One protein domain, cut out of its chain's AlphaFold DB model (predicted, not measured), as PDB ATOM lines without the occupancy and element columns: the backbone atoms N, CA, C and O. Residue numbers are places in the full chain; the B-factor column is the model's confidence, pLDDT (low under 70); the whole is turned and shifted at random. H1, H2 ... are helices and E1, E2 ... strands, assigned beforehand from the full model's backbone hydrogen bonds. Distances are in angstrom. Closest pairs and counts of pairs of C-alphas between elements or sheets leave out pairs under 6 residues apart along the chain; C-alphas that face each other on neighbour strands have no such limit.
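What this domain is: This is residues 2 to 70 of the 377 residues of the protein "Hypothetical protein" of Euplotes crassus (UniProt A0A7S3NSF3). Picture a slender rod: a two-stranded hairpin, E1 and E2, makes one end with its loop, a helical hairpin, H1 and H2, makes the other, and the longer helix H2 folds back so that its last turn comes close to E1. Between the two ends, the stretches before E1 and after E2 come together in a short antiparallel pairing of residues 10 to 11 with residues 36 to 37. The printed part has 69 residues, with two named strands and then two named helices, in the order E1, E2, H1, H2; the sheet is antiparallel and the class is mixed, helices and strands. It is only just loose, close to extended, with a radius of gyration of the C-alphas of 16.0 A and spans of 48 by 22 by 19 A.

Where its parts are: Start at residues 2 to 13, which hold no named element. Find C-alpha 14 at (248.083, 188.192, 202.229); from there E1, residues 14 to 18, runs 13.2 A. E2 is residues 28 to 32, 13.3 A long. H1 is residues 40 to 48, and H2, residues 50 to 67, runs 26.0 A to C-alpha 67 at (241.432, 194.396, 205.634).

How they stand to each other: Look first at the hairpin E1 and E2, antiparallel at 164 degrees: N 15 and O 31 are 2.8 A apart and N 17 and O 29 2.9 A, both within hydrogen-bond range. The closest C-alphas of E1 and H2, those of Gly 15 and Leu 65, are 6.6 A apart. E2 and H2 are near each other, with 5 pairs of C-alphas within 10 A. H1 and H2 form a helical hairpin and touch, H2 with residues 52 to 57 alone; their closest C-alphas, Tyr 46 and Ala 53, are 5.0 A apart. They run opposite ways at 37 degrees, only just a steep tilt. E1 and H1 are apart. In H1 and H2 every O i to N i+4 pair is within hydrogen-bond range.

The domain as a whole: The farthest C-alphas, those of Phe 24 and Lys 48, are 48.7 A apart. The printed part has no cut; the link H1 to H2 is tight, and those from E1 to E2 and from E2 to H1 are short. In the B-factor column the mean pLDDT of the printed part is 81.1, with residues 2, 5 and 18 to 29 under 70.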
ATOM      1  N   SER A   2     267.257 195.445 214.546       65.62
ATOM      2  CA  SER A   2     268.096 195.736 215.735       65.62
ATOM      3  C   SER A   2     269.597 195.505 215.496       65.62
ATOM      4  O   SER A   2     270.422 196.294 215.938       65.62
ATOM      5  N   LYS A   3     269.936 194.443 214.752       74.50
ATOM      6  CA  LYS A   3     271.312 194.085 214.359       74.50
ATOM      7  C   LYS A   3     271.812 194.821 213.103       74.50
ATOM      8  O   LYS A   3     273.011 194.962 212.921       74.50
ATOM      9  N   TYR A   4     270.890 195.299 212.264       77.19
ATOM     10  CA  TYR A   4     271.161 196.006 211.003       77.19
ATOM     11  C   TYR A   4     270.200 197.193 210.914       77.19
ATOM     12  O   TYR A   4     269.024 196.999 210.586       77.19
ATOM     13  N   LYS A   5     270.680 198.378 211.316       69.06
ATOM     14  CA  LYS A   5     269.854 199.574 211.557       69.06
ATOM     15  C   LYS A   5     269.335 200.232 210.272       69.06
ATOM     16  O   LYS A   5     268.267 200.828 210.313       69.06
ATOM     17  N   ASP A   6     270.009 200.027 209.141       73.25
ATOM     18  CA  ASP A   6     269.636 200.635 207.851       73.25
ATOM     19  C   ASP A   6     268.664 199.784 207.015       73.25
ATOM     20  O   ASP A   6     268.233 200.179 205.932       73.25
ATOM     21  N   THR A   7     268.294 198.591 207.489       79.19
ATOM     22  CA  THR A   7     267.420 197.690 206.731       79.19
ATOM     23  C   THR A   7     265.949 198.033 206.947       79.19
ATOM     24  O   THR A   7     265.382 197.703 207.989       79.19
ATOM     25  N   LYS A   8     265.304 198.610 205.928       82.62
ATOM     26  CA  LYS A   8     263.843 198.772 205.872       82.62
ATOM     27  C   LYS A   8     263.189 197.471 205.408       82.62
ATOM     28  O   LYS A   8     263.507 196.960 204.338       82.62
ATOM     29  N   ILE A   9     262.272 196.931 206.208       86.38
ATOM     30  CA  ILE A   9     261.500 195.724 205.886       86.38
ATOM     31  C   ILE A   9     260.077 196.165 205.584       86.38
ATOM     32  O   ILE A   9     259.422 196.788 206.423       86.38
ATOM     33  N   LYS A  10     259.618 195.814 204.385       89.25
ATOM     34  CA  LYS A  10     258.229 195.959 203.967       89.25
ATOM     35  C   LYS A  10     257.501 194.653 204.228       89.25
ATOM     36  O   LYS A  10     257.984 193.585 203.861       89.25
ATOM     37  N   VAL A  11     256.340 194.752 204.855       89.81
ATOM     38  CA  VAL A  11     255.459 193.626 205.147       89.81
ATOM     39  C   VAL A  11     254.200 193.784 204.309       89.81
ATOM     40  O   VAL A  11     253.630 194.872 204.217       89.81
ATOM     41  N   ILE A  12     253.776 192.691 203.683       88.75
ATOM     42  CA  ILE A  12     252.553 192.622 202.885       88.75
ATOM     43  C   ILE A  12     251.674 191.559 203.529       88.75
ATOM     44  O   ILE A  12     252.082 190.405 203.652       88.75
ATOM     45  N   ALA A  13     250.480 191.948 203.971       88.00
ATOM     46  CA  ALA A  13     249.492 190.988 204.434       88.00
ATOM     47  C   ALA A  13     248.846 190.315 203.217       88.00
ATOM     48  O   ALA A  13     248.518 190.986 202.238       88.00
ATOM     49  N   CYS A  14     248.676 188.996 203.289       85.38
ATOM     50  CA  CYS A  14     248.083 188.192 202.229       85.38
ATOM     51  C   CYS A  14     246.841 187.467 202.762       85.38
ATOM     52  O   CYS A  14     246.921 186.742 203.755       85.38
ATOM     53  N   GLY A  15     245.700 187.681 202.112       81.56
ATOM     54  CA  GLY A  15     244.464 186.945 202.327       81.56
ATOM     55  C   GLY A  15     244.367 185.791 201.335       81.56
ATOM     56  O   GLY A  15     244.460 186.003 200.127       81.56
ATOM     57  N   LEU A  16     244.172 184.573 201.842       80.56
ATOM     58  CA  LEU A  16     243.897 183.387 201.032       80.56
ATOM     59  C   LEU A  16     242.434 182.984 201.165       80.56
ATOM     60  O   LEU A  16     241.935 182.805 202.276       80.56
ATOM     61  N   LYS A  17     241.772 182.751 200.031       70.81
ATOM     62  CA  LYS A  17     240.414 182.210 200.003       70.81
ATOM     63  C   LYS A  17     240.323 180.942 199.181       70.81
ATOM     64  O   LYS A  17     240.579 180.950 197.976       70.81
ATOM     65  N   TYR A  18     239.855 179.892 199.842       67.88
ATOM     66  CA  TYR A  18     239.477 178.630 199.228       67.88
ATOM     67  C   TYR A  18     237.966 178.496 199.288       67.88
ATOM     68  O   TYR A  18     237.385 178.525 200.369       67.88
ATOM     69  N   PHE A  19     237.340 178.309 198.138       61.56
ATOM     70  CA  PHE A  19     235.923 177.969 198.091       61.56
ATOM     71  C   PHE A  19     235.710 176.455 198.130       61.56
ATOM     72  O   PHE A  19     234.796 175.973 198.778       61.56
ATOM     73  N   ASN A  20     236.623 175.703 197.508       65.31
ATOM     74  CA  ASN A  20     236.567 174.248 197.419       65.31
ATOM     75  C   ASN A  20     237.879 173.605 197.904       65.31
ATOM     76  O   ASN A  20     238.617 173.044 197.099       65.31
ATOM     77  N   PRO A  21     238.211 173.685 199.207       66.88
ATOM     78  CA  PRO A  21     239.529 173.304 199.731       66.88
ATOM     79  C   PRO A  21     239.876 171.814 199.569       66.88
ATOM     80  O   PRO A  21     241.049 171.456 199.553       66.88
ATOM     81  N   SER A  22     238.880 170.932 199.458       67.25
ATOM     82  CA  SER A  22     239.083 169.483 199.297       67.25
ATOM     83  C   SER A  22     239.157 169.032 197.832       67.25
ATOM     84  O   SER A  22     239.434 167.854 197.565       67.25
ATOM     85  N   ARG A  23     238.880 169.929 196.875       68.44
ATOM     86  CA  ARG A  23     238.804 169.592 195.453       68.44
ATOM     87  C   ARG A  23     240.185 169.644 194.814       68.44
ATOM     88  O   ARG A  23     240.950 170.589 194.989       68.44
ATOM     89  N   PHE A  24     240.496 168.623 194.025       63.69
ATOM     90  CA  PHE A  24     241.723 168.608 193.243       63.69
ATOM     91  C   PHE A  24     241.698 169.733 192.201       63.69
ATOM     92  O   PHE A  24     240.677 169.938 191.550       63.69
ATOM     93  N   ARG A  25     242.809 170.473 192.063       67.94
ATOM     94  CA  ARG A  25     242.902 171.683 191.218       67.94
ATOM     95  C   ARG A  25     241.869 172.753 191.592       67.94
ATOM     96  O   ARG A  25     241.433 173.528 190.742       67.94
ATOM     97  N   SER A  26     241.501 172.819 192.875       67.81
ATOM     98  CA  SER A  26     240.732 173.941 193.393       67.81
ATOM     99  C   SER A  26     241.488 175.225 193.118       67.81
ATOM    100  O   SER A  26     242.683 175.339 193.406       67.81
ATOM    101  N   LYS A  27     240.780 176.201 192.587       64.62
ATOM    102  CA  LYS A  27     241.345 177.511 192.363       64.62
ATOM    103  C   LYS A  27     241.110 178.365 193.621       64.62
ATOM    104  O   LYS A  27     240.154 178.136 194.367       64.62
ATOM    105  N   MET A  28     242.005 179.310 193.885       68.06
ATOM    106  CA  MET A  28     241.967 180.143 195.087       68.06
ATOM    107  C   MET A  28     242.234 181.608 194.753       68.06
ATOM    108  O   MET A  28     242.871 181.908 193.745       68.06
ATOM    109  N   ILE A  29     241.751 182.507 195.606       66.50
ATOM    110  CA  ILE A  29     241.973 183.948 195.461       66.50
ATOM    111  C   ILE A  29     243.021 184.393 196.477       66.50
ATOM    112  O   ILE A  29     242.906 184.078 197.664       66.50
ATOM    113  N   LEU A  30     244.035 185.099 195.974       72.81
ATOM    114  CA  LEU A  30     245.071 185.770 196.753       72.81
ATOM    115  C   LEU A  30     244.801 187.270 196.745       72.81
ATOM    116  O   LEU A  30     244.693 187.876 195.681       72.81
ATOM    117  N   GLU A  31     244.731 187.866 197.927       73.75
ATOM    118  CA  GLU A  31     244.563 189.305 198.094       73.75
ATOM    119  C   GLU A  31     245.722 189.884 198.879       73.75
ATOM    120  O   GLU A  31     246.025 189.435 199.981       73.75
ATOM    121  N   PHE A  32     246.344 190.919 198.331       80.19
ATOM    122  CA  PHE A  32     247.478 191.580 198.957       80.19
ATOM    123  C   PHE A  32     247.053 192.921 199.548       80.19
ATOM    124  O   PHE A  32     246.253 193.663 198.968       80.19
ATOM    125  N   SER A  33     247.579 193.244 200.726       79.88
ATOM    126  CA  SER A  33     247.453 194.582 201.294       79.88
ATOM    127  C   SER A  33     248.455 195.531 200.646       79.88
ATOM    128  O   SER A  33     249.464 195.107 200.082       79.88
ATOM    129  N   THR A  34     248.257 196.836 200.835       81.31
ATOM    130  CA  THR A  34     249.347 197.786 200.599       81.31
ATOM    131  C   THR A  34     250.536 197.430 201.502       81.31
ATOM    132  O   THR A  34     250.319 197.098 202.679       81.31
ATOM    133  N   PRO A  35     251.778 197.452 200.978       87.88
ATOM    134  CA  PRO A  35     252.962 197.228 201.792       87.88
ATOM    135  C   PRO A  35     253.021 198.252 202.924       87.88
ATOM    136  O   PRO A  35     252.776 199.438 202.703       87.88
ATOM    137  N   PHE A  36     253.360 197.807 204.128       88.06
ATOM    138  CA  PHE A  36     253.648 198.702 205.246       88.06
ATOM    139  C   PHE A  36     255.061 198.453 205.763       88.06
ATOM    140  O   PHE A  36     255.554 197.325 205.754       88.06
ATOM    141  N   GLU A  37     255.733 199.524 206.168       89.00
ATOM    142  CA  GLU A  37     257.077 199.454 206.735       89.00
ATOM    143  C   GLU A  37     256.997 199.284 208.253       89.00
ATOM    144  O   GLU A  37     256.074 199.774 208.905       89.00
ATOM    145  N   VAL A  38     257.956 198.553 208.820       87.44
ATOM    146  CA  VAL A  38     258.073 198.432 210.277       87.44
ATOM    147  C   VAL A  38     258.677 199.721 210.827       87.44
ATOM    148  O   VAL A  38     259.814 200.054 210.499       87.44
ATOM    149  N   ASP A  39     257.932 200.426 211.681       86.06
ATOM    150  CA  ASP A  39     258.400 201.657 212.319       86.06
ATOM    151  C   ASP A  39     259.676 201.429 213.140       86.06
ATOM    152  O   ASP A  39     259.729 200.545 214.001       86.06
ATOM    153  N   SER A  40     260.673 202.305 212.973       84.81
ATOM    154  CA  SER A  40     261.920 202.277 213.757       84.81
ATOM    155  C   SER A  40     261.665 202.346 215.268       84.81
ATOM    156  O   SER A  40     262.378 201.720 216.050       84.81
ATOM    157  N   LYS A  41     260.583 203.018 215.685       86.31
ATOM    158  CA  LYS A  41     260.147 203.095 217.089       86.31
ATOM    159  C   LYS A  41     259.802 201.720 217.674       86.31
ATOM    160  O   LYS A  41     260.136 201.450 218.823       86.31
ATOM    161  N   LEU A  42     259.184 200.830 216.890       85.25
ATOM    162  CA  LEU A  42     258.881 199.460 217.325       85.25
ATOM    163  C   LEU A  42     260.156 198.622 217.480       85.25
ATOM    164  O   LEU A  42     260.208 197.731 218.323       85.25
ATOM    165  N   VAL A  43     261.197 198.913 216.694       85.94
ATOM    166  CA  VAL A  43     262.503 198.241 216.792       85.94
ATOM    167  C   VAL A  43     263.234 198.650 218.068       85.94
ATOM    168  O   VAL A  43     263.835 197.801 218.726       85.94
ATOM    169  N   GLU A  44     263.183 199.932 218.427       86.12
ATOM    170  CA  GLU A  44     263.724 200.441 219.692       86.12
ATOM    171  C   GLU A  44     262.946 199.897 220.892       86.12
ATOM    172  O   GLU A  44     263.546 199.452 221.871       86.12
ATOM    173  N   GLU A  45     261.613 199.859 220.798       85.69
ATOM    174  CA  GLU A  45     260.763 199.260 221.826       85.69
ATOM    175  C   GLU A  45     261.074 197.769 221.999       85.69
ATOM    176  O   GLU A  45     261.187 197.307 223.125       85.69
ATOM    177  N   TYR A  46     261.338 197.034 220.913       87.88
ATOM    178  CA  TYR A  46     261.724 195.622 220.969       87.88
ATOM    179  C   TYR A  46     263.054 195.378 221.701       87.88
ATOM    180  O   TYR A  46     263.240 194.316 222.297       87.88
ATOM    181  N   GLN A  47     263.986 196.340 221.678       86.31
ATOM    182  CA  GLN A  47     265.231 196.234 222.449       86.31
ATOM    183  C   GLN A  47     264.995 196.387 223.956       86.31
ATOM    184  O   GLN A  47     265.724 195.777 224.736       86.31
ATOM    185  N   LYS A  48     263.984 197.170 224.358       90.00
ATOM    186  CA  LYS A  48     263.632 197.416 225.764       90.00
ATOM    187  C   LYS A  48     262.670 196.359 226.308       90.00
ATOM    188  O   LYS A  48     262.947 195.744 227.331       90.00
ATOM    189  N   ASP A  49     261.564 196.132 225.606       90.81
ATOM    190  CA  ASP A  49     260.544 195.136 225.920       90.81
ATOM    191  C   ASP A  49     260.099 194.402 224.648       90.81
ATOM    192  O   ASP A  49     259.274 194.866 223.852       90.81
ATOM    193  N   LYS A  50     260.626 193.185 224.491       89.94
ATOM    194  CA  LYS A  50     260.313 192.306 223.363       89.94
ATOM    195  C   LYS A  50     258.822 191.977 223.287       89.94
ATOM    196  O   LYS A  50     258.284 191.871 222.186       89.94
ATOM    197  N   ARG A  51     258.148 191.795 224.429       89.94
ATOM    198  CA  ARG A  51     256.766 191.301 224.458       89.94
ATOM    199  C   ARG A  51     255.790 192.386 224.018       89.94
ATOM    200  O   ARG A  51     254.946 192.105 223.166       89.94
ATOM    201  N   SER A  52     255.933 193.610 224.534       91.19
ATOM    202  CA  SER A  52     255.099 194.751 224.123       91.19
ATOM    203  C   SER A  52     255.255 195.057 222.630       91.19
ATOM    204  O   SER A  52     254.261 195.123 221.901       91.19
ATOM    205  N   ALA A  53     256.496 195.155 222.141       90.25
ATOM    206  CA  ALA A  53     256.762 195.474 220.740       90.25
ATOM    207  C   ALA A  53     256.191 194.420 219.776       90.25
ATOM    208  O   ALA A  53     255.531 194.771 218.793       90.25
ATOM    209  N   CYS A  54     256.370 193.127 220.081       90.25
ATOM    210  CA  CYS A  54     255.755 192.047 219.307       90.25
ATOM    211  C   CYS A  54     254.223 192.116 219.344       90.25
ATOM    212  O   CYS A  54     253.593 191.955 218.302       90.25
ATOM    213  N   GLY A  55     253.617 192.399 220.502       92.69
ATOM    214  CA  GLY A  55     252.164 192.545 220.634       92.69
ATOM    215  C   GLY A  55     251.596 193.673 219.767       92.69
ATOM    216  O   GLY A  55     250.605 193.473 219.060       92.69
ATOM    217  N   LYS A  56     252.255 194.839 219.743       91.25
ATOM    218  CA  LYS A  56     251.861 195.974 218.888       91.25
ATOM    219  C   LYS A  56     252.018 195.657 217.404       91.25
ATOM    220  O   LYS A  56     251.114 195.945 216.619       91.25
ATOM    221  N   PHE A  57     253.131 195.032 217.020       91.44
ATOM    222  CA  PHE A  57     253.372 194.632 215.634       91.44
ATOM    223  C   PHE A  57     252.360 193.585 215.149       91.44
ATOM    224  O   PHE A  57     251.797 193.725 214.062       91.44
ATOM    225  N   LEU A  58     252.065 192.573 215.972       92.81
ATOM    226  CA  LEU A  58     251.029 191.580 215.686       92.81
ATOM    227  C   LEU A  58     249.650 192.230 215.572       92.81
ATOM    228  O   LEU A  58     248.948 191.949 214.611       92.81
ATOM    229  N   SER A  59     249.298 193.160 216.463       91.56
ATOM    230  CA  SER A  59     248.023 193.891 216.395       91.56
ATOM    231  C   SER A  59     247.897 194.724 215.114       91.56
ATOM    232  O   SER A  59     246.828 194.795 214.508       91.56
ATOM    233  N   HIS A  60     248.986 195.360 214.667       90.19
ATOM    234  CA  HIS A  60     249.004 196.084 213.395       90.19
ATOM    235  C   HIS A  60     248.858 195.130 212.201       90.19
ATOM    236  O   HIS A  60     248.070 195.384 211.288       90.19
ATOM    237  N   THR A  61     249.569 194.003 212.236       90.56
ATOM    238  CA  THR A  61     249.519 192.968 211.194       90.56
ATOM    239  C   THR A  61     248.137 192.320 211.123       90.56
ATOM    240  O   THR A  61     247.606 192.125 210.036       90.56
ATOM    241  N   GLU A  62     247.499 192.065 212.264       89.81
ATOM    242  CA  GLU A  62     246.134 191.552 212.355       89.81
ATOM    243  C   GLU A  62     245.135 192.515 211.706       89.81
ATOM    244  O   GLU A  62     244.308 192.091 210.903       89.81
ATOM    245  N   LYS A  63     245.238 193.824 211.972       87.44
ATOM    246  CA  LYS A  63     244.397 194.837 211.308       87.44
ATOM    247  C   LYS A  63     244.578 194.821 209.786       87.44
ATOM    248  O   LYS A  63     243.595 194.933 209.056       87.44
ATOM    249  N   LYS A  64     245.814 194.649 209.302       86.56
ATOM    250  CA  LYS A  64     246.123 194.526 207.866       86.56
ATOM    251  C   LYS A  64     245.609 193.214 207.264       86.56
ATOM    252  O   LYS A  64     245.115 193.226 206.147       86.56
ATOM    253  N   LEU A  65     245.662 192.103 207.996       86.06
ATOM    254  CA  LEU A  65     245.076 190.827 207.570       86.06
ATOM    255  C   LEU A  65     243.546 190.908 207.505       86.06
ATOM    256  O   LEU A  65     242.939 190.438 206.546       86.06
ATOM    257  N   ARG A  66     242.910 191.565 208.480       81.81
ATOM    258  CA  ARG A  66     241.458 191.789 208.482       81.81
ATOM    259  C   ARG A  66     240.998 192.634 207.294       81.81
ATOM    260  O   ARG A  66     239.916 192.384 206.785       81.81
ATOM    261  N   SER A  67     241.807 193.577 206.800       75.25
ATOM    262  CA  SER A  67     241.432 194.396 205.634       75.25
ATOM    263  C   SER A  67     241.497 193.657 204.289       75.25
ATOM    264  O   SER A  67     240.935 194.138 203.304       75.25
ATOM    265  N   VAL A  68     242.162 192.499 204.240       75.19
ATOM    266  CA  VAL A  68     242.208 191.589 203.077       75.19
ATOM    267  C   VAL A  68     241.385 190.317 203.301       75.19
ATOM    268  O   VAL A  68     241.451 189.377 202.517       75.19
ATOM    269  N   THR A  69     240.613 190.265 204.390       74.38
ATOM    270  CA  THR A  69     239.748 189.131 204.713       74.38
ATOM    271  C   THR A  69     238.300 189.573 204.633       74.38
ATOM    272  O   THR A  69     237.848 190.423 205.396       74.38
ATOM    273  N   PHE A  70     237.544 188.952 203.737       72.38
ATOM    274  CA  PHE A  70     236.108 189.166 203.668       72.38
ATOM    275  C   PHE A  70     235.394 188.199 204.585       72.38
ATOM    276  O   PHE A  70     235.498 186.984 204.423       72.38
TER     277      PHE A  70